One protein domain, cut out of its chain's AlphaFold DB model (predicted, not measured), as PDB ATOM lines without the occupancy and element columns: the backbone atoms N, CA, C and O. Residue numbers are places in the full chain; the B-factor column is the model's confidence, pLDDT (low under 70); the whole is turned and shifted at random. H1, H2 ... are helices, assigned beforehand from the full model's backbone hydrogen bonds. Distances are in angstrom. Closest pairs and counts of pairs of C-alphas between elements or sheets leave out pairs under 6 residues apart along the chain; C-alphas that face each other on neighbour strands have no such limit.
ATOM      1  N   PHE A   6     -43.038-124.497  22.511       65.12
ATOM      2  CA  PHE A   6     -44.080-125.420  22.849       65.12
ATOM      3  C   PHE A   6     -45.428-124.727  23.031       65.12
ATOM      4  O   PHE A   6     -46.431-125.197  22.506       65.12
ATOM      5  N   ASP A   7     -45.443-123.599  23.742       67.56
ATOM      6  CA  ASP A   7     -46.669-122.834  23.961       67.56
ATOM      7  C   ASP A   7     -47.194-122.300  22.622       67.56
ATOM      8  O   ASP A   7     -48.389-122.359  22.378       67.56
ATOM      9  N   GLN A   8     -46.314-121.858  21.716       71.19
ATOM     10  CA  GLN A   8     -46.722-121.385  20.389       71.19
ATOM     11  C   GLN A   8     -47.323-122.500  19.530       71.19
ATOM     12  O   GLN A   8     -48.392-122.310  18.960       71.19
ATOM     13  N   PHE A   9     -46.683-123.670  19.466       78.25
ATOM     14  CA  PHE A   9     -47.215-124.807  18.711       78.25
ATOM     15  C   PHE A   9     -48.505-125.359  19.313       78.25
ATOM     16  O   PHE A   9     -49.459-125.623  18.586       78.25
ATOM     17  N   THR A  10     -48.564-125.474  20.639       78.00
ATOM     18  CA  THR A  10     -49.774-125.921  21.338       78.00
ATOM     19  C   THR A  10     -50.918-124.940  21.120       78.00
ATOM     20  O   THR A  10     -52.022-125.365  20.793       78.00
ATOM     21  N   ASN A  11     -50.655-123.636  21.240       82.00
ATOM     22  CA  ASN A  11     -51.654-122.600  20.997       82.00
ATOM     23  C   ASN A  11     -52.112-122.607  19.540       82.00
ATOM     24  O   ASN A  11     -53.310-122.551  19.312       82.00
ATOM     25  N   ARG A  12     -51.195-122.752  18.575       87.25
ATOM     26  CA  ARG A  12     -51.527-122.877  17.148       87.25
ATOM     27  C   ARG A  12     -52.481-124.039  16.898       87.25
ATOM     28  O   ARG A  12     -53.538-123.836  16.312       87.25
ATOM     29  N   ILE A  13     -52.128-125.242  17.353       88.81
ATOM     30  CA  ILE A  13     -52.979-126.424  17.160       88.81
ATOM     31  C   ILE A  13     -54.325-126.216  17.860       88.81
ATOM     32  O   ILE A  13     -55.370-126.446  17.258       88.81
ATOM     33  N   ALA A  14     -54.328-125.745  19.108       87.50
ATOM     34  CA  ALA A  14     -55.557-125.515  19.865       87.50
ATOM     35  C   ALA A  14     -56.463-124.464  19.205       87.50
ATOM     36  O   ALA A  14     -57.671-124.661  19.110       87.50
ATOM     37  N   GLU A  15     -55.889-123.368  18.719       91.38
ATOM     38  CA  GLU A  15     -56.606-122.295  18.041       91.38
ATOM     39  C   GLU A  15     -57.208-122.778  16.721       91.38
ATOM     40  O   GLU A  15     -58.413-122.638  16.517       91.38
ATOM     41  N   VAL A  16     -56.405-123.407  15.858       93.50
ATOM     42  CA  VAL A  16     -56.874-123.924  14.564       93.50
ATOM     43  C   VAL A  16     -57.955-124.977  14.771       93.50
ATOM     44  O   VAL A  16     -59.025-124.879  14.179       93.50
ATOM     45  N   THR A  17     -57.734-125.955  15.650       93.00
ATOM     46  CA  THR A  17     -58.727-127.010  15.911       93.00
ATOM     47  C   THR A  17     -60.010-126.462  16.538       93.00
ATOM     48  O   THR A  17     -61.096-126.934  16.197       93.00
ATOM     49  N   CYS A  18     -59.928-125.431  17.386       94.12
ATOM     50  CA  CYS A  18     -61.103-124.738  17.916       94.12
ATOM     51  C   CYS A  18     -61.880-124.008  16.811       94.12
ATOM     52  O   CYS A  18     -63.104-124.132  16.743       94.12
ATOM     53  N   GLN A  19     -61.185-123.308  15.911       95.12
ATOM     54  CA  GLN A  19     -61.806-122.656  14.758       95.12
ATOM     55  C   GLN A  19     -62.463-123.678  13.817       95.12
ATOM     56  O   GLN A  19     -63.614-123.492  13.428       95.12
ATOM     57  N   LEU A  20     -61.789-124.791  13.505       94.81
ATOM     58  CA  LEU A  20     -62.362-125.875  12.696       94.81
ATOM     59  C   LEU A  20     -63.633-126.444  13.337       94.81
ATOM     60  O   LEU A  20     -64.643-126.606  12.653       94.81
ATOM     61  N   ALA A  21     -63.612-126.684  14.651       95.06
ATOM     62  CA  ALA A  21     -64.780-127.154  15.389       95.06
ATOM     63  C   ALA A  21     -65.941-126.147  15.331       95.06
ATOM     64  O   ALA A  21     -67.081-126.547  15.097       95.06
ATOM     65  N   ALA A  22     -65.659-124.850  15.484       95.38
ATOM     66  CA  ALA A  22     -66.664-123.791  15.376       95.38
ATOM     67  C   ALA A  22     -67.282-123.697  13.968       95.38
ATOM     68  O   ALA A  22     -68.459-123.372  13.831       95.38
ATOM     69  N   LEU A  23     -66.507-124.022  12.933       94.69
ATOM     70  CA  LEU A  23     -66.938-124.041  11.533       94.69
ATOM     71  C   LEU A  23     -67.603-125.365  11.115       94.69
ATOM     72  O   LEU A  23     -68.051-125.490   9.976       94.69
ATOM     73  N   GLY A  24     -67.656-126.366  11.999       94.88
ATOM     74  CA  GLY A  24     -68.165-127.700  11.670       94.88
ATOM     75  C   GLY A  24     -67.279-128.474  10.687       94.88
ATOM     76  O   GLY A  24     -67.750-129.395  10.020       94.88
ATOM     77  N   ILE A  25     -66.000-128.108  10.578       94.31
ATOM     78  CA  ILE A  25     -65.041-128.742   9.673       94.31
ATOM     79  C   ILE A  25     -64.365-129.911  10.409       94.31
ATOM     80  O   ILE A  25     -63.810-129.714  11.491       94.31
ATOM     81  N   PRO A  26     -64.380-131.139   9.854       94.06
ATOM     82  CA  PRO A  26     -63.810-132.300  10.532       94.06
ATOM     83  C   PRO A  26     -62.285-132.199  10.639       94.06
ATOM     84  O   PRO A  26     -61.626-131.692   9.732       94.06
ATOM     85  N   LEU A  27     -61.711-132.751  11.712       93.38
ATOM     86  CA  LEU A  27     -60.255-132.790  11.921       93.38
ATOM     87  C   LEU A  27     -59.526-133.777  11.003       93.38
ATOM     88  O   LEU A  27     -58.304-133.770  10.936       93.38
ATOM     89  N   THR A  28     -60.257-134.615  10.278       92.31
ATOM     90  CA  THR A  28     -59.682-135.541   9.307       92.31
ATOM     91  C   THR A  28     -60.333-135.294   7.959       92.31
ATOM     92  O   THR A  28     -61.558-135.378   7.836       92.31
ATOM     93  N   ALA A  29     -59.524-134.998   6.944       88.38
ATOM     94  CA  ALA A  29     -59.986-134.992   5.565       88.38
ATOM     95  C   ALA A  29     -59.844-136.419   5.009       88.38
ATOM     96  O   ALA A  29     -58.723-136.938   4.965       88.38
ATOM     97  N   ASP A  52     -54.609-135.463   8.392       92.44
ATOM     98  CA  ASP A  52     -54.848-135.067   9.774       92.44
ATOM     99  C   ASP A  52     -54.693-133.544   9.924       92.44
ATOM    100  O   ASP A  52     -53.580-133.008   9.941       92.44
ATOM    101  N   ARG A  53     -55.823-132.844  10.059       94.25
ATOM    102  CA  ARG A  53     -55.891-131.386  10.248       94.25
ATOM    103  C   ARG A  53     -55.556-130.946  11.674       94.25
ATOM    104  O   ARG A  53     -55.539-129.751  11.952       94.25
ATOM    105  N   SER A  54     -55.300-131.887  12.581       91.81
ATOM    106  CA  SER A  54     -54.753-131.609  13.913       91.81
ATOM    107  C   SER A  54     -53.223-131.686  13.963       91.81
ATOM    108  O   SER A  54     -52.628-131.254  14.953       91.81
ATOM    109  N   SER A  55     -52.584-132.171  12.891       91.44
ATOM    110  CA  SER A  55     -51.124-132.194  12.781       91.44
ATOM    111  C   SER A  55     -50.537-130.784  12.821       91.44
ATOM    112  O   SER A  55     -51.140-129.805  12.353       91.44
ATOM    113  N   LEU A  56     -49.325-130.667  13.363       87.88
ATOM    114  CA  LEU A  56     -48.653-129.376  13.473       87.88
ATOM    115  C   LEU A  56     -48.336-128.804  12.087       87.88
ATOM    116  O   LEU A  56     -48.423-127.590  11.884       87.88
ATOM    117  N   ALA A  57     -47.983-129.672  11.136       89.81
ATOM    118  CA  ALA A  57     -47.668-129.273   9.771       89.81
ATOM    119  C   ALA A  57     -48.890-128.666   9.075       89.81
ATOM    120  O   ALA A  57     -48.809-127.555   8.553       89.81
ATOM    121  N   TRP A  58     -50.046-129.329   9.159       94.81
ATOM    122  CA  TRP A  58     -51.280-128.818   8.566       94.81
ATOM    123  C   TRP A  58     -51.730-127.504   9.214       94.81
ATOM    124  O   TRP A  58     -52.006-126.531   8.512       94.81
ATOM    125  N   CYS A  59     -51.718-127.432  10.552       93.69
ATOM    126  CA  CYS A  59     -52.063-126.204  11.275       93.69
ATOM    127  C   CYS A  59     -51.127-125.038  10.917       93.69
ATOM    128  O   CYS A  59     -51.547-123.885  10.906       93.69
ATOM    129  N   THR A  60     -49.857-125.326  10.622       91.38
ATOM    130  CA  THR A  60     -48.884-124.315  10.189       91.38
ATOM    131  C   THR A  60     -49.164-123.856   8.758       91.38
ATOM    132  O   THR A  60     -49.214-122.651   8.523       91.38
ATOM    133  N   ALA A  61     -49.430-124.779   7.827       93.81
ATOM    134  CA  ALA A  61     -49.771-124.447   6.443       93.81
ATOM    135  C   ALA A  61     -51.016-123.555   6.348       93.81
ATOM    136  O   ALA A  61     -50.985-122.504   5.706       93.81
ATOM    137  N   VAL A  62     -52.112-123.959   7.002       95.75
ATOM    138  CA  VAL A  62     -53.387-123.234   6.914       95.75
ATOM    139  C   VAL A  62     -53.274-121.820   7.483       95.75
ATOM    140  O   VAL A  62     -53.832-120.890   6.906       95.75
ATOM    141  N   GLN A  63     -52.512-121.639   8.568       92.94
ATOM    142  CA  GLN A  63     -52.262-120.320   9.146       92.94
ATOM    143  C   GLN A  63     -51.406-119.454   8.228       92.94
ATOM    144  O   GLN A  63     -51.779-118.317   7.986       92.94
ATOM    145  N   MET A  64     -50.327-119.986   7.645       90.00
ATOM    146  CA  MET A  64     -49.497-119.223   6.703       90.00
ATOM    147  C   MET A  64     -50.313-118.681   5.524       90.00
ATOM    148  O   MET A  64     -50.179-117.513   5.167       90.00
ATOM    149  N   MET A  65     -51.191-119.508   4.946       93.50
ATOM    150  CA  MET A  65     -52.075-119.077   3.858       93.50
ATOM    151  C   MET A  65     -53.139-118.082   4.322       93.50
ATOM    152  O   MET A  65     -53.428-117.122   3.611       93.50
ATOM    153  N   ALA A  66     -53.735-118.303   5.494       92.56
ATOM    154  CA  ALA A  66     -54.749-117.413   6.054       92.56
ATOM    155  C   ALA A  66     -54.165-116.027   6.367       92.56
ATOM    156  O   ALA A  66     -54.759-115.016   5.988       92.56
ATOM    157  N   ASP A  67     -52.979-115.995   6.976       89.00
ATOM    158  CA  ASP A  67     -52.244-114.780   7.316       89.00
ATOM    159  C   ASP A  67     -51.842-114.011   6.056       89.00
ATOM    160  O   ASP A  67     -52.108-112.812   5.967       89.00
ATOM    161  N   HIS A  68     -51.258-114.697   5.066       87.31
ATOM    162  CA  HIS A  68     -50.811-114.074   3.818       87.31
ATOM    163  C   HIS A  68     -51.974-113.505   2.995       87.31
ATOM    164  O   HIS A  68     -51.904-112.377   2.515       87.31
ATOM    165  N   HIS A  69     -53.067-114.259   2.851       89.38
ATOM    166  CA  HIS A  69     -54.235-113.806   2.090       89.38
ATOM    167  C   HIS A  69     -55.171-112.890   2.890       89.38
ATOM    168  O   HIS A  69     -56.156-112.400   2.336       89.38
ATOM    169  N   HIS A  70     -54.902-112.672   4.182       89.81
ATOM    170  CA  HIS A  70     -55.780-111.949   5.103       89.81
ATOM    171  C   HIS A  70     -57.222-112.494   5.104       89.81
ATOM    172  O   HIS A  70     -58.205-111.748   5.061       89.81
ATOM    173  N   THR A  71     -57.356-113.821   5.141       93.69
ATOM    174  CA  THR A  71     -58.643-114.536   5.151       93.69
ATOM    175  C   THR A  71     -58.788-115.417   6.386       93.69
ATOM    176  O   THR A  71     -57.796-115.778   7.005       93.69
ATOM    177  N   GLY A  72     -60.014-115.843   6.707       91.75
ATOM    178  CA  GLY A  72     -60.223-116.918   7.680       91.75
ATOM    179  C   GLY A  72     -59.679-118.268   7.193       91.75
ATOM    180  O   GLY A  72     -59.510-118.489   5.987       91.75
ATOM    181  N   ILE A  73     -59.418-119.185   8.134       94.19
ATOM    182  CA  ILE A  73     -58.901-120.526   7.810       94.19
ATOM    183  C   ILE A  73     -59.892-121.353   6.979       94.19
ATOM    184  O   ILE A  73     -59.467-122.247   6.252       94.19
ATOM    185  N   ASP A  74     -61.191-121.034   7.037       93.81
ATOM    186  CA  ASP A  74     -62.271-121.678   6.278       93.81
ATOM    187  C   ASP A  74     -61.997-121.675   4.771       93.81
ATOM    188  O   ASP A  74     -62.257-122.663   4.085       93.81
ATOM    189  N   ARG A  75     -61.390-120.596   4.267       94.56
ATOM    190  CA  ARG A  75     -61.048-120.447   2.848       94.56
ATOM    191  C   ARG A  75     -59.787-121.199   2.438       94.56
ATOM    192  O   ARG A  75     -59.571-121.392   1.248       94.56
ATOM    193  N   GLN A  76     -58.971-121.621   3.403       95.75
ATOM    194  CA  GLN A  76     -57.647-122.201   3.165       95.75
ATOM    195  C   GLN A  76     -57.578-123.701   3.483       95.75
ATOM    196  O   GLN A  76     -56.578-124.343   3.176       95.75
ATOM    197  N   VAL A  77     -58.643-124.285   4.049       94.56
ATOM    198  CA  VAL A  77     -58.687-125.705   4.445       94.56
ATOM    199  C   VAL A  77     -58.328-126.637   3.288       94.56
ATOM    200  O   VAL A  77     -57.478-127.507   3.443       94.56
ATOM    201  N   LEU A  78     -58.953-126.452   2.123       92.12
ATOM    202  CA  LEU A  78     -58.734-127.333   0.972       92.12
ATOM    203  C   LEU A  78     -57.339-127.160   0.363       92.12
ATOM    204  O   LEU A  78     -56.743-128.142  -0.072       92.12
ATOM    205  N   ALA A  79     -56.803-125.939   0.371       92.31
ATOM    206  CA  ALA A  79     -55.444-125.673  -0.091       92.31
ATOM    207  C   ALA A  79     -54.411-126.344   0.829       92.31
ATOM    208  O   ALA A  79     -53.486-126.996   0.346       92.31
ATOM    209  N   ALA A  80     -54.616-126.274   2.150       93.94
ATOM    210  CA  ALA A  80     -53.775-126.968   3.126       93.94
ATOM    211  C   ALA A  80     -53.866-128.491   2.972       93.94
ATOM    212  O   ALA A  80     -52.841-129.170   2.997       93.94
ATOM    213  N   ASP A  81     -55.065-129.035   2.749       92.94
ATOM    214  CA  ASP A  81     -55.225-130.461   2.467       92.94
ATOM    215  C   ASP A  81     -54.458-130.884   1.204       92.94
ATOM    216  O   ASP A  81     -53.767-131.901   1.245       92.94
ATOM    217  N   SER A  82     -54.556-130.129   0.100       89.88
ATOM    218  CA  SER A  82     -53.853-130.456  -1.156       89.88
ATOM    219  C   SER A  82     -52.343-130.422  -0.972       89.88
ATOM    220  O   SER A  82     -51.663-131.395  -1.295       89.88
ATOM    221  N   LEU A  83     -51.828-129.353  -0.357       90.50
ATOM    222  CA  LEU A  83     -50.400-129.191  -0.094       90.50
ATOM    223  C   LEU A  83     -49.839-130.379   0.695       90.50
ATOM    224  O   LEU A  83     -48.828-130.964   0.310       90.50
ATOM    225  N   LEU A  84     -50.502-130.754   1.792       89.81
ATOM    226  CA  LEU A  84     -50.032-131.840   2.651       89.81
ATOM    227  C   LEU A  84     -50.225-133.222   2.008       89.81
ATOM    228  O   LEU A  84     -49.474-134.137   2.332       89.81
ATOM    229  N   ARG A  85     -51.179-133.396   1.087       87.31
ATOM    230  CA  ARG A  85     -51.315-134.643   0.312       87.31
ATOM    231  C   ARG A  85     -50.208-134.810  -0.713       87.31
ATOM    232  O   ARG A  85     -49.701-135.914  -0.868       87.31
ATOM    233  N   GLU A  86     -49.882-133.742  -1.427       85.62
ATOM    234  CA  GLU A  86     -48.953-133.786  -2.557       85.62
ATOM    235  C   GLU A  86     -47.500-133.729  -2.095       85.62
ATOM    236  O   GLU A  86     -46.648-134.494  -2.551       85.62
ATOM    237  N   LEU A  87     -47.216-132.816  -1.173       83.75
ATOM    238  CA  LEU A  87     -45.859-132.525  -0.748       83.75
ATOM    239  C   LEU A  87     -45.591-132.994   0.675       83.75
ATOM    240  O   LEU A  87     -44.427-133.138   1.026       83.75
ATOM    241  N   GLY A  88     -46.606-133.264   1.495       86.25
ATOM    242  CA  GLY A  88     -46.392-133.580   2.905       86.25
ATOM    243  C   GLY A  88     -45.706-132.430   3.646       86.25
ATOM    244  O   GLY A  88     -45.811-131.260   3.276       86.25
ATOM    245  N   THR A  89     -44.971-132.753   4.703       83.56
ATOM    246  CA  THR A  89     -44.352-131.762   5.599       83.56
ATOM    247  C   THR A  89     -43.297-130.875   4.919       83.56
ATOM    248  O   THR A  89     -43.105-129.719   5.313       83.56
ATOM    249  N   ARG A  90     -42.622-131.374   3.876       78.12
ATOM    250  CA  ARG A  90     -41.686-130.566   3.065       78.12
ATOM    251  C   ARG A  90     -42.393-129.447   2.290       78.12
ATOM    252  O   ARG A  90     -41.784-128.417   2.031       78.12
ATOM    253  N   GLY A  91     -43.695-129.583   2.022       81.25
ATOM    254  CA  GLY A  91     -44.495-128.554   1.358       81.25
ATOM    255  C   GLY A  91     -44.560-127.221   2.108       81.25
ATOM    256  O   GLY A  91     -44.898-126.212   1.503       81.25
ATOM    257  N   LEU A  92     -44.213-127.172   3.401       85.44
ATOM    258  CA  LEU A  92     -44.212-125.925   4.174       85.44
ATOM    259  C   LEU A  92     -43.135-124.931   3.727       85.44
ATOM    260  O   LEU A  92     -43.410-123.734   3.697       85.44
ATOM    261  N   ALA A  93     -41.935-125.407   3.389       76.56
ATOM    262  CA  ALA A  93     -40.864-124.550   2.879       76.56
ATOM    263  C   ALA A  93     -41.219-124.013   1.487       76.56
ATOM    264  O   ALA A  93     -41.144-122.805   1.257       76.56
ATOM    265  N   GLN A  94     -41.717-124.893   0.608       78.56
ATOM    266  CA  GLN A  94     -42.211-124.513  -0.717       78.56
ATOM    267  C   GLN A  94     -43.331-123.474  -0.613       78.56
ATOM    268  O   GLN A  94     -43.221-122.402  -1.196       78.56
ATOM    269  N   LEU A  95     -44.351-123.739   0.212       86.12
ATOM    270  CA  LEU A  95     -45.436-122.795   0.472       86.12
ATOM    271  C   LEU A  95     -44.890-121.445   0.942       86.12
ATOM    272  O   LEU A  95     -45.351-120.404   0.494       86.12
ATOM    273  N   GLN A  96     -43.917-121.436   1.854       81.88
ATOM    274  CA  GLN A  96     -43.359-120.184   2.341       81.88
ATOM    275  C   GLN A  96     -42.675-119.384   1.234       81.88
ATOM    276  O   GLN A  96     -42.890-118.175   1.168       81.88
ATOM    277  N   SER A  97     -41.886-120.045   0.385       76.81
ATOM    278  CA  SER A  97     -41.251-119.425  -0.781       76.81
ATOM    279  C   SER A  97     -42.299-118.881  -1.755       76.81
ATOM    280  O   SER A  97     -42.250-117.709  -2.128       76.81
ATOM    281  N   ASP A  98     -43.322-119.675  -2.080       83.06
ATOM    282  CA  ASP A  98     -44.398-119.288  -3.000       83.06
ATOM    283  C   ASP A  98     -45.160-118.053  -2.500       83.06
ATOM    284  O   ASP A  98     -45.385-117.105  -3.255       83.06
ATOM    285  N   LEU A  99     -45.484-118.005  -1.202       83.75
ATOM    286  CA  LEU A  99     -46.115-116.840  -0.566       83.75
ATOM    287  C   LEU A  99     -45.186-115.609  -0.525       83.75
ATOM    288  O   LEU A  99     -45.655-114.488  -0.342       83.75
ATOM    289  N   HIS A 100     -43.878-115.783  -0.721       77.31
ATOM    290  CA  HIS A 100     -42.906-114.700  -0.910       77.31
ATOM    291  C   HIS A 100     -42.582-114.466  -2.396       77.31
ATOM    292  O   HIS A 100     -41.513-113.958  -2.725       77.31
ATOM    293  N   HIS A 101     -43.512-114.784  -3.302       77.44
ATOM    294  CA  HIS A 101     -43.351-114.636  -4.755       77.44
ATOM    295  C   HIS A 101     -42.171-115.439  -5.327       77.44
ATOM    296  O   HIS A 101     -41.535-115.014  -6.292       77.44
ATOM    297  N   GLY A 102     -41.861-116.585  -4.718       65.00
ATOM    298  CA  GLY A 102     -40.731-117.436  -5.092       65.00
ATOM    299  C   GLY A 102     -39.366-116.867  -4.701       65.00
ATOM    300  O   GLY A 102     -38.349-117.407  -5.129       65.00
ATOM    301  N   ALA A 103     -39.321-115.776  -3.927       62.72
ATOM    302  CA  ALA A 103     -38.071-115.215  -3.435       62.72
ATOM    303  C   ALA A 103     -37.519-116.045  -2.260       62.72
ATOM    304  O   ALA A 103     -38.297-116.538  -1.433       62.72
ATOM    305  N   PRO A 104     -36.185-116.142  -2.118       63.06
ATOM    306  CA  PRO A 104     -35.567-116.721  -0.934       63.06
ATOM    307  C   PRO A 104     -36.089-116.070   0.350       63.06
ATOM    308  O   PRO A 104     -36.125-114.845   0.484       63.06
ATOM    309  N   VAL A 105     -36.480-116.896   1.319       68.31
ATOM    310  CA  VAL A 105     -37.004-116.417   2.601       68.31
ATOM    311  C   VAL A 105     -35.846-116.188   3.567       68.31
ATOM    312  O   VAL A 105     -35.126-117.121   3.924       68.31
ATOM    313  N   ASP A 106     -35.681-114.952   4.040       67.12
ATOM    314  CA  ASP A 106     -34.710-114.649   5.089       67.12
ATOM    315  C   ASP A 106     -35.274-114.971   6.478       67.12
ATOM    316  O   ASP A 106     -36.038-114.200   7.068       67.12
ATOM    317  N   HIS A 107     -34.863-116.108   7.039       68.44
ATOM    318  CA  HIS A 107     -35.353-116.554   8.341       68.44
ATOM    319  C   HIS A 107     -34.827-115.771   9.554       68.44
ATOM    320  O   HIS A 107     -35.141-116.136  10.690       68.44
ATOM    321  N   ARG A 108     -34.042-114.705   9.352       58.94
ATOM    322  CA  ARG A 108     -33.755-113.712  10.402       58.94
ATOM    323  C   ARG A 108     -34.931-112.768  10.637       58.94
ATOM    324  O   ARG A 108     -35.102-112.292  11.756       58.94
ATOM    325  N   PHE A 109     -35.719-112.507   9.594       59.81
ATOM    326  CA  PHE A 109     -36.845-111.567   9.617       59.81
ATOM    327  C   PHE A 109     -38.197-112.252   9.405       59.81
ATOM    328  O   PHE A 109     -39.233-111.667   9.722       59.81
ATOM    329  N   THR A 110     -38.186-113.491   8.911       67.88
ATOM    330  CA  THR A 110     -39.388-114.289   8.672       67.88
ATOM    331  C   THR A 110     -39.364-115.584   9.478       67.88
ATOM    332  O   THR A 110     -38.489-116.438   9.311       67.88
ATOM    333  N   ARG A 111     -40.405-115.802  10.285       73.62
ATOM    334  CA  ARG A 111     -40.554-117.013  11.099       73.62
ATOM    335  C   ARG A 111     -40.475-118.269  10.244       73.62
ATOM    336  O   ARG A 111     -41.285-118.473   9.344       73.62
ATOM    337  N   CYS A 112     -39.535-119.154  10.555       76.56
ATOM    338  CA  CYS A 112     -39.478-120.448   9.884       76.56
ATOM    339  C   CYS A 112     -40.613-121.371  10.380       76.56
ATOM    340  O   CYS A 112     -40.840-121.464  11.593       76.56
ATOM    341  N   PRO A 113     -41.305-122.083   9.474       76.44
ATOM    342  CA  PRO A 113     -42.502-122.870   9.765       76.44
ATOM    343  C   PRO A 113     -42.214-124.055  10.687       76.44
ATOM    344  O   PRO A 113     -43.062-124.428  11.493       76.44
ATOM    345  N   TYR A 114     -40.994-124.591  10.636       76.38
ATOM    346  CA  TYR A 114     -40.560-125.726  11.451       76.38
ATOM    347  C   TYR A 114     -40.158-125.326  12.876       76.38
ATOM    348  O   TYR A 114     -40.300-126.116  13.802       76.38
ATOM    349  N   CYS A 115     -39.644-124.104  13.065       69.56
ATOM    350  CA  CYS A 115     -39.076-123.632  14.336       69.56
ATOM    351  C   CYS A 115     -39.924-122.521  15.011       69.56
ATOM    352  O   CYS A 115     -39.606-122.097  16.125       69.56
ATOM    353  N   SER A 116     -40.985-122.034  14.350       67.06
ATOM    354  CA  SER A 116     -41.778-120.835  14.702       67.06
ATOM    355  C   SER A 116     -40.955-119.563  14.963       67.06
ATOM    356  O   SER A 116     -41.405-118.672  15.676       67.06
ATOM    357  N   GLY A 117     -39.747-119.461  14.397       60.84
ATOM    358  CA  GLY A 117     -38.904-118.262  14.515       60.84
ATOM    359  C   GLY A 117     -38.349-117.983  15.918       60.84
ATOM    360  O   GLY A 117     -38.034-116.847  16.244       60.84
ATOM    361  N   ILE A 118     -38.182-118.990  16.782       53.41
ATOM    362  CA  ILE A 118     -37.794-118.782  18.203       53.41
ATOM    363  C   ILE A 118     -36.284-118.547  18.413       53.41
ATOM    364  O   ILE A 118     -35.674-118.871  19.429       53.41
ATOM    365  N   GLY A 119     -35.679-117.917  17.421       46.78
ATOM    366  CA  GLY A 119     -34.325-117.378  17.433       46.78
ATOM    367  C   GLY A 119     -34.206-116.195  16.489       46.78
ATOM    368  O   GLY A 119     -33.100-115.893  16.056       46.78
ATOM    369  N   GLU A 120     -35.334-115.553  16.164       51.75
ATOM    370  CA  GLU A 120     -35.349-114.172  15.700       51.75
ATOM    371  C   GLU A 120     -34.733-113.325  16.812       51.75
ATOM    372  O   GLU A 120     -35.371-113.008  17.817       51.75
ATOM    373  N   ASP A 121     -33.447-113.041  16.670       53.06
ATOM    374  CA  ASP A 121     -32.776-112.034  17.464       53.06
ATOM    375  C   ASP A 121     -32.611-110.803  16.562       53.06
ATOM    376  O   ASP A 121     -31.779-110.818  15.653       53.06
ATOM    377  N   PRO A 122     -33.413-109.741  16.776       51.75
ATOM    378  CA  PRO A 122     -33.349-108.524  15.972       51.75
ATOM    379  C   PRO A 122     -32.022-107.769  16.148       51.75
ATOM    380  O   PRO A 122     -31.811-106.754  15.491       51.75
ATOM    381  N   THR A 123     -31.142-108.230  17.045       55.97
ATOM    382  CA  THR A 123     -29.776-107.722  17.210       55.97
ATOM    383  C   THR A 123     -28.750-108.468  16.354       55.97
ATOM    384  O   THR A 123     -27.586-108.065  16.314       55.97
ATOM    385  N   LEU A 124     -29.157-109.531  15.646       53.94
ATOM    386  CA  LEU A 124     -28.278-110.225  14.715       53.94
ATOM    387  C   LEU A 124     -27.969-109.344  13.500       53.94
ATOM    388  O   LEU A 124     -28.865-108.683  12.968       53.94
ATOM    389  N   PRO A 125     -26.708-109.354  13.035       52.16
ATOM    390  CA  PRO A 125     -26.286-108.531  11.917       52.16
ATOM    391  C   PRO A 125     -27.044-108.904  10.631       52.16
ATOM    392  O   PRO A 125     -27.204-110.081  10.279       52.16
ATOM    393  N   THR A 126     -27.504-107.878   9.918       52.59
ATOM    394  CA  THR A 126     -28.085-107.989   8.572       52.59
ATOM    395  C   THR A 126     -27.039-108.499   7.567       52.59
ATOM    396  O   THR A 126     -25.843-108.506   7.858       52.59
ATOM    397  N   CYS A 127     -27.447-108.903   6.353       50.44
ATOM    398  CA  CYS A 127     -26.504-109.190   5.250       50.44
ATOM    399  C   CYS A 127     -25.486-108.063   5.057       50.44
ATOM    400  O   CYS A 127     -24.301-108.308   4.846       50.44
ATOM    401  N   ARG A 128     -25.957-106.820   5.176       49.59
ATOM    402  CA  ARG A 128     -25.131-105.622   5.067       49.59
ATOM    403  C   ARG A 128     -24.095-105.536   6.187       49.59
ATOM    404  O   ARG A 128     -22.952-105.183   5.918       49.59
ATOM    405  N   ASP A 129     -24.467-105.896   7.411       54.03
ATOM    406  CA  ASP A 129     -23.592-105.807   8.587       54.03
ATOM    407  C   ASP A 129     -22.480-106.867   8.586       54.03
ATOM    408  O   ASP A 129     -21.405-106.628   9.132       54.03
ATOM    409  N   ILE A 130     -22.706-108.019   7.943       50.16
ATOM    410  CA  ILE A 130     -21.678-109.058   7.737       50.16
ATOM    411  C   ILE A 130     -20.879-108.882   6.435       50.16
ATOM    412  O   ILE A 130     -20.006-109.696   6.139       50.16
ATOM    413  N   GLY A 131     -21.148-107.824   5.663       45.97
ATOM    414  CA  GLY A 131     -20.419-107.516   4.431       45.97
ATOM    415  C   GLY A 131     -20.775-108.409   3.241       45.97
ATOM    416  O   GLY A 131     -19.951-108.563   2.337       45.97
ATOM    417  N   CYS A 132     -21.977-108.996   3.210       47.28
ATOM    418  CA  CYS A 132     -22.465-109.669   2.008       47.28
ATOM    419  C   CYS A 132     -22.551-108.660   0.849       47.28
ATOM    420  O   CYS A 132     -23.056-107.548   1.043       47.28
ATOM    421  N   PRO A 133     -22.107-109.034  -0.366       47.19
ATOM    422  CA  PRO A 133     -22.403-108.264  -1.566       47.19
ATOM    423  C   PRO A 133     -23.918-108.001  -1.655       47.19
ATOM    424  O   PRO A 133     -24.681-108.935  -1.410       47.19
ATOM    425  N   PRO A 134     -24.381-106.789  -2.025       52.91
ATOM    426  CA  PRO A 134     -25.812-106.493  -2.191       52.91
ATOM    427  C   PRO A 134     -26.515-107.460  -3.151       52.91
ATOM    428  O   PRO A 134     -27.697-107.733  -3.029       52.91
ATOM    429  N   GLU A 135     -25.755-108.023  -4.085       45.22
ATOM    430  CA  GLU A 135     -26.190-109.040  -5.038       45.22
ATOM    431  C   GLU A 135     -26.592-110.344  -4.340       45.22
ATOM    432  O   GLU A 135     -27.504-111.010  -4.797       45.22
ATOM    433  N   MET A 136     -25.965-110.682  -3.208       42.22
ATOM    434  CA  MET A 136     -26.278-111.871  -2.410       42.22
ATOM    435  C   MET A 136     -27.541-111.670  -1.571       42.22
ATOM    436  O   MET A 136     -28.233-112.634  -1.306       42.22
ATOM    437  N   GLU A 137     -27.920-110.440  -1.211       42.22
ATOM    438  CA  GLU A 137     -29.223-110.171  -0.572       42.22
ATOM    439  C   GLU A 137     -30.405-110.644  -1.448       42.22
ATOM    440  O   GLU A 137     -31.458-110.994  -0.923       42.22
ATOM    441  N   PHE A 138     -30.191-110.717  -2.769       41.34
ATOM    442  CA  PHE A 138     -31.178-111.124  -3.772       41.34
ATOM    443  C   PHE A 138     -30.797-112.380  -4.577       41.34
ATOM    444  O   PHE A 138     -31.655-112.937  -5.255       41.34
ATOM    445  N   ALA A 139     -29.540-112.827  -4.538       38.53
ATOM    446  CA  ALA A 139     -29.111-114.080  -5.145       38.53
ATOM    447  C   ALA A 139     -29.394-115.219  -4.171       38.53
ATOM    448  O   ALA A 139     -28.959-115.146  -3.023       38.53
ATOM    449  N   ASP A 140     -30.105-116.234  -4.668       47.72
ATOM    450  CA  ASP A 140     -30.431-117.543  -4.084       47.72
ATOM    451  C   ASP A 140     -29.374-118.122  -3.128       47.72
ATOM    452  O   ASP A 140     -28.713-119.122  -3.412       47.72
ATOM    453  N   HIS A 141     -29.212-117.527  -1.952       41.75
ATOM    454  CA  HIS A 141     -28.438-118.101  -0.874       41.75
ATOM    455  C   HIS A 141     -29.356-118.184   0.346       41.75
ATOM    456  O   HIS A 141     -29.866-117.171   0.834       41.75
ATOM    457  N   PRO A 142     -29.664-119.401   0.810       51.50
ATOM    458  CA  PRO A 142     -30.650-119.576   1.856       51.50
ATOM    459  C   PRO A 142     -30.094-119.075   3.192       51.50
ATOM    460  O   PRO A 142     -29.094-119.579   3.710       51.50
ATOM    461  N   HIS A 143     -30.792-118.118   3.800       55.34
ATOM    462  CA  HIS A 143     -30.599-117.778   5.205       55.34
ATOM    463  C   HIS A 143     -31.329-118.815   6.052       55.34
ATOM    464  O   HIS A 143     -32.512-118.676   6.362       55.34
ATOM    465  N   SER A 144     -30.632-119.888   6.413       61.72
ATOM    466  CA  SER A 144     -31.208-120.949   7.239       61.72
ATOM    467  C   SER A 144     -31.770-120.411   8.573       61.72
ATOM    468  O   SER A 144     -31.223-119.470   9.159       61.72
ATOM    469  N   CYS A 145     -32.872-121.002   9.080       64.25
ATOM    470  CA  CYS A 145     -33.420-120.636  10.404       64.25
ATOM    471  C   CYS A 145     -32.307-120.768  11.445       64.25
ATOM    472  O   CYS A 145     -31.814-121.865  11.673       64.25
ATOM    473  N   GLN A 146     -31.946-119.693  12.143       58.59
ATOM    474  CA  GLN A 146     -30.832-119.699  13.107       58.59
ATOM    475  C   GLN A 146     -31.042-120.678  14.282       58.59
ATOM    476  O   GLN A 146     -30.087-121.089  14.942       58.59
ATOM    477  N   VAL A 147     -32.291-121.101  14.519       61.00
ATOM    478  CA  VAL A 147     -32.669-122.070  15.560       61.00
ATOM    479  C   VAL A 147     -32.457-123.512  15.118       61.00
ATOM    480  O   VAL A 147     -31.817-124.286  15.825       61.00
ATOM    481  N   CYS A 148     -33.037-123.911  13.981       65.12
ATOM    482  CA  CYS A 148     -32.995-125.301  13.513       65.12
ATOM    483  C   CYS A 148     -31.915-125.547  12.445       65.12
ATOM    484  O   CYS A 148     -31.662-126.697  12.079       65.12
ATOM    485  N   ARG A 149     -31.288-124.469  11.961       61.84
ATOM    486  CA  ARG A 149     -30.300-124.376  10.875       61.84
ATOM    487  C   ARG A 149     -30.742-125.003   9.553       61.84
ATOM    488  O   ARG A 149     -29.911-125.201   8.683       61.84
ATOM    489  N   GLY A 150     -32.022-125.364   9.392       59.78
ATOM    490  CA  GLY A 150     -32.503-126.194   8.269       59.78
ATOM    491  C   GLY A 150     -31.793-127.557   8.155       59.78
ATOM    492  O   GLY A 150     -31.859-128.197   7.116       59.78
ATOM    493  N   ALA A 151     -31.056-127.939   9.209       48.62
ATOM    494  CA  ALA A 151     -29.942-128.895   9.235       48.62
ATOM    495  C   ALA A 151     -28.764-128.646   8.260       48.62
ATOM    496  O   ALA A 151     -27.906-129.512   8.163       48.62
ATOM    497  N   GLU A 152     -28.659-127.438   7.694       49.97
ATOM    498  CA  GLU A 152     -27.629-126.919   6.774       49.97
ATOM    499  C   GLU A 152     -27.880-127.268   5.286       49.97
ATOM    500  O   GLU A 152     -27.076-127.953   4.681       49.97
ATOM    501  N   TYR A 153     -28.959-126.724   4.684       51.19
ATOM    502  CA  TYR A 153     -29.249-126.633   3.221       51.19
ATOM    503  C   TYR A 153     -30.270-127.612   2.557       51.19
ATOM    504  O   TYR A 153     -30.246-127.752   1.345       51.19
ATOM    505  N   GLU A 154     -31.229-128.208   3.287       57.00
ATOM    506  CA  GLU A 154     -32.388-128.996   2.760       57.00
ATOM    507  C   GLU A 154     -32.119-130.376   2.106       57.00
ATOM    508  O   GLU A 154     -32.251-130.554   0.897       57.00
ATOM    509  N   PRO A 155     -31.890-131.439   2.899       54.56
ATOM    510  CA  PRO A 155     -32.244-132.792   2.480       54.56
ATOM    511  C   PRO A 155     -33.731-133.101   2.762       54.56
ATOM    512  O   PRO A 155     -34.250-132.759   3.829       54.56
ATOM    513  N   ASP A 156     -34.389-133.830   1.852       54.50
ATOM    514  CA  ASP A 156     -35.833-134.156   1.886       54.50
ATOM    515  C   ASP A 156     -36.348-134.718   3.232       54.50
ATOM    516  O   ASP A 156     -37.485-134.470   3.628       54.50
ATOM    517  N   TRP A 157     -35.516-135.454   3.976       62.53
ATOM    518  CA  TRP A 157     -35.906-136.148   5.212       62.53
ATOM    519  C   TRP A 157     -35.919-135.262   6.471       62.53
ATOM    520  O   TRP A 157     -36.518-135.638   7.482       62.53
ATOM    521  N   PHE A 158     -35.286-134.081   6.445       69.12
ATOM    522  CA  PHE A 158     -35.172-133.226   7.635       69.12
ATOM    523  C   PHE A 158     -36.532-132.699   8.107       69.12
ATOM    524  O   PHE A 158     -36.824-132.723   9.307       69.12
ATOM    525  N   ALA A 159     -37.360-132.226   7.171       69.88
ATOM    526  CA  ALA A 159     -38.654-131.622   7.479       69.88
ATOM    527  C   ALA A 159     -39.578-132.616   8.200       69.88
ATOM    528  O   ALA A 159     -40.195-132.282   9.214       69.88
ATOM    529  N   GLU A 160     -39.624-133.852   7.705       75.62
ATOM    530  CA  GLU A 160     -40.458-134.920   8.251       75.62
ATOM    531  C   GLU A 160     -39.993-135.359   9.643       75.62
ATOM    532  O   GLU A 160     -40.792-135.345  10.582       75.62
ATOM    533  N   GLU A 161     -38.703-135.674   9.819       75.88
ATOM    534  CA  GLU A 161     -38.171-136.109  11.119       75.88
ATOM    535  C   GLU A 161     -38.337-135.013  12.182       75.88
ATOM    536  O   GLU A 161     -38.709-135.286  13.330       75.88
ATOM    537  N   HIS A 162     -38.089-133.754  11.810       73.75
ATOM    538  CA  HIS A 162     -38.189-132.636  12.739       73.75
ATOM    539  C   HIS A 162     -39.620-132.441  13.246       73.75
ATOM    540  O   HIS A 162     -39.829-132.323  14.455       73.75
ATOM    541  N   MET A 163     -40.604-132.445  12.348       79.12
ATOM    542  CA  MET A 163     -42.004-132.242  12.721       79.12
ATOM    543  C   MET A 163     -42.572-133.440  13.473       79.12
ATOM    544  O   MET A 163     -43.206-133.239  14.505       79.12
ATOM    545  N   ALA A 164     -42.246-134.670  13.065       81.69
ATOM    546  CA  ALA A 164     -42.630-135.870  13.809       81.69
ATOM    547  C   ALA A 164     -42.076-135.848  15.244       81.69
ATOM    548  O   ALA A 164     -42.773-136.169  16.209       81.69
ATOM    549  N   ARG A 165     -40.828-135.399  15.424       77.00
ATOM    550  CA  ARG A 165     -40.226-135.238  16.752       77.00
ATOM    551  C   ARG A 165     -40.907-134.142  17.571       77.00
ATOM    552  O   ARG A 165     -41.087-134.317  18.777       77.00
ATOM    553  N   LEU A 166     -41.257-133.013  16.957       74.75
ATOM    554  CA  LEU A 166     -42.005-131.949  17.629       74.75
ATOM    555  C   LEU A 166     -43.381-132.444  18.072       74.75
ATOM    556  O   LEU A 166     -43.760-132.211  19.217       74.75
ATOM    557  N   GLU A 167     -44.083-133.178  17.217       81.31
ATOM    558  CA  GLU A 167     -45.366-133.807  17.533       81.31
ATOM    559  C   GLU A 167     -45.239-134.842  18.652       81.31
ATOM    560  O   GLU A 167     -46.058-134.852  19.573       81.31
ATOM    561  N   GLN A 168     -44.175-135.648  18.665       77.19
ATOM    562  CA  GLN A 168     -43.900-136.553  19.779       77.19
ATOM    563  C   GLN A 168     -43.682-135.782  21.087       77.19
ATOM    564  O   GLN A 168     -44.262-136.130  22.116       77.19
ATOM    565  N   LEU A 169     -42.875-134.718  21.063       70.69
ATOM    566  CA  LEU A 169     -42.643-133.874  22.237       70.69
ATOM    567  C   LEU A 169     -43.937-133.182  22.699       70.69
ATOM    568  O   LEU A 169     -44.160-133.083  23.906       70.69
ATOM    569  N   LEU A 170     -44.797-132.752  21.767       71.06
ATOM    570  CA  LEU A 170     -46.156-132.244  22.013       71.06
ATOM    571  C   LEU A 170     -47.016-133.290  22.714       71.06
ATOM    572  O   LEU A 170     -47.531-133.027  23.803       71.06
ATOM    573  N   ALA A 171     -47.094-134.496  22.167       75.19
ATOM    574  CA  ALA A 171     -47.854-135.590  22.749       75.19
ATOM    575  C   ALA A 171     -47.342-135.982  24.148       75.19
ATOM    576  O   ALA A 171     -48.139-136.213  25.061       75.19
ATOM    577  N   GLU A 172     -46.024-136.046  24.351       69.38
ATOM    578  CA  GLU A 172     -45.411-136.344  25.653       69.38
ATOM    579  C   GLU A 172     -45.708-135.262  26.693       69.38
ATOM    580  O   GLU A 172     -46.005-135.571  27.849       69.38
ATOM    581  N   ALA A 173     -45.643-133.998  26.294       62.50
ATOM    582  CA  ALA A 173     -45.898-132.866  27.168       62.50
ATOM    583  C   ALA A 173     -47.379-132.720  27.532       62.50
ATOM    584  O   ALA A 173     -47.679-132.451  28.691       62.50
ATOM    585  N   ILE A 174     -48.304-132.984  26.604       66.06
ATOM    586  CA  ILE A 174     -49.745-133.051  26.903       66.06
ATOM    587  C   ILE A 174     -50.028-134.148  27.945       66.06
ATOM    588  O   ILE A 174     -50.850-133.963  28.843       66.06
ATOM    589  N   LYS A 175     -49.308-135.278  27.878       68.69
ATOM    590  CA  LYS A 175     -49.423-136.380  28.851       68.69
ATOM    591  C   LYS A 175     -48.800-136.061  30.223       68.69
ATOM    592  O   LYS A 175     -49.153-136.714  31.204       68.69
ATOM    593  N   GLN A 176     -47.893-135.085  30.331       53.62
ATOM    594  CA  GLN A 176     -47.191-134.739  31.576       53.62
ATOM    595  C   GLN A 176     -47.723-133.429  32.201       53.62
ATOM    596  O   GLN A 176     -47.524-132.343  31.669       53.62
ATOM    597  N   LYS A 177     -48.315-133.490  33.407       48.16
ATOM    598  CA  LYS A 177     -48.551-132.297  34.262       48.16
ATOM    599  C   LYS A 177     -47.211-131.644  34.687       48.16
ATOM    600  O   LYS A 177     -46.190-132.331  34.744       48.16
TER     601      LYS A 177
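What this domain is: This is residues 6 to 29 and 52 to 177 of the 196 residues of an uncharacterized protein of Streptomyces sp. KhCrAH-43 (UniProt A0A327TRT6). A small cluster of crossed helices has H2 in its middle, with H1, H3 and H4 packed on it and H6 crossing near the first residues of H4. From this cluster a loose arm of long links with the short H5 reaches away, makes the longest axis and sticks out at residues 129 to 135. The printed part has 150 residues with six named helices, H1 to H6 in order, and no named strand: all helix. It is compact, with a radius of gyration of the C-alphas of 16.3 A, and spans 51 by 36 by 27 A.

How they stand to each other: H1, residues 6 to 22, touches H2, residues 56 to 69, with residues 9 to 16 alone, closest at the C-alphas of Ile 13 and Cys 59, 6.0 A; at 72 degrees they are only just about perpendicular. H2 touches H3, residues 77 to 86, closest at C-alphas 62 and 80, 5.3 A, at a steep tilt of 54 degrees, opposite ways. H2 touches H4, residues 88 to 99, closest at C-alphas 57 and 89, 5.9 A, at a shallow tilt of 16 degrees, the same way. H6, residues 157 to 175, touches H4 closest at C-alphas 159 and 90, 5.5 A. H5, residues 134 to 138, touches no helix. Every O i to N i+4 pair is within hydrogen-bond range in H1, H2, H3 and H6, against 5 of 8 in H4 and 0 of 1 in H5, where 2 of 2 O i to N i+3 pairs are.

Where its parts are: H1 begins at C-alpha 6 (-44.080, -125.420, 22.849) and is 23.8 A long; H2 is 20.1 A, H3 14.5 A, H4 17.1 A and H5 7.3 A. H6, 27.2 A, ends at C-alpha 175 (-49.423, -136.380, 28.851).

The domain as a whole: The C-alphas farthest apart, of Gly 24 and Gly 131, are 52.3 A apart. Residues 30 to 51 are not printed; C-alphas 29 and 52 are 6.6 A apart. H4 to H5 and H5 to H6 are long links. The pLDDT is under 70 at residues 6 to 7, 102 to 110, 115 to 159 and 172 to 177.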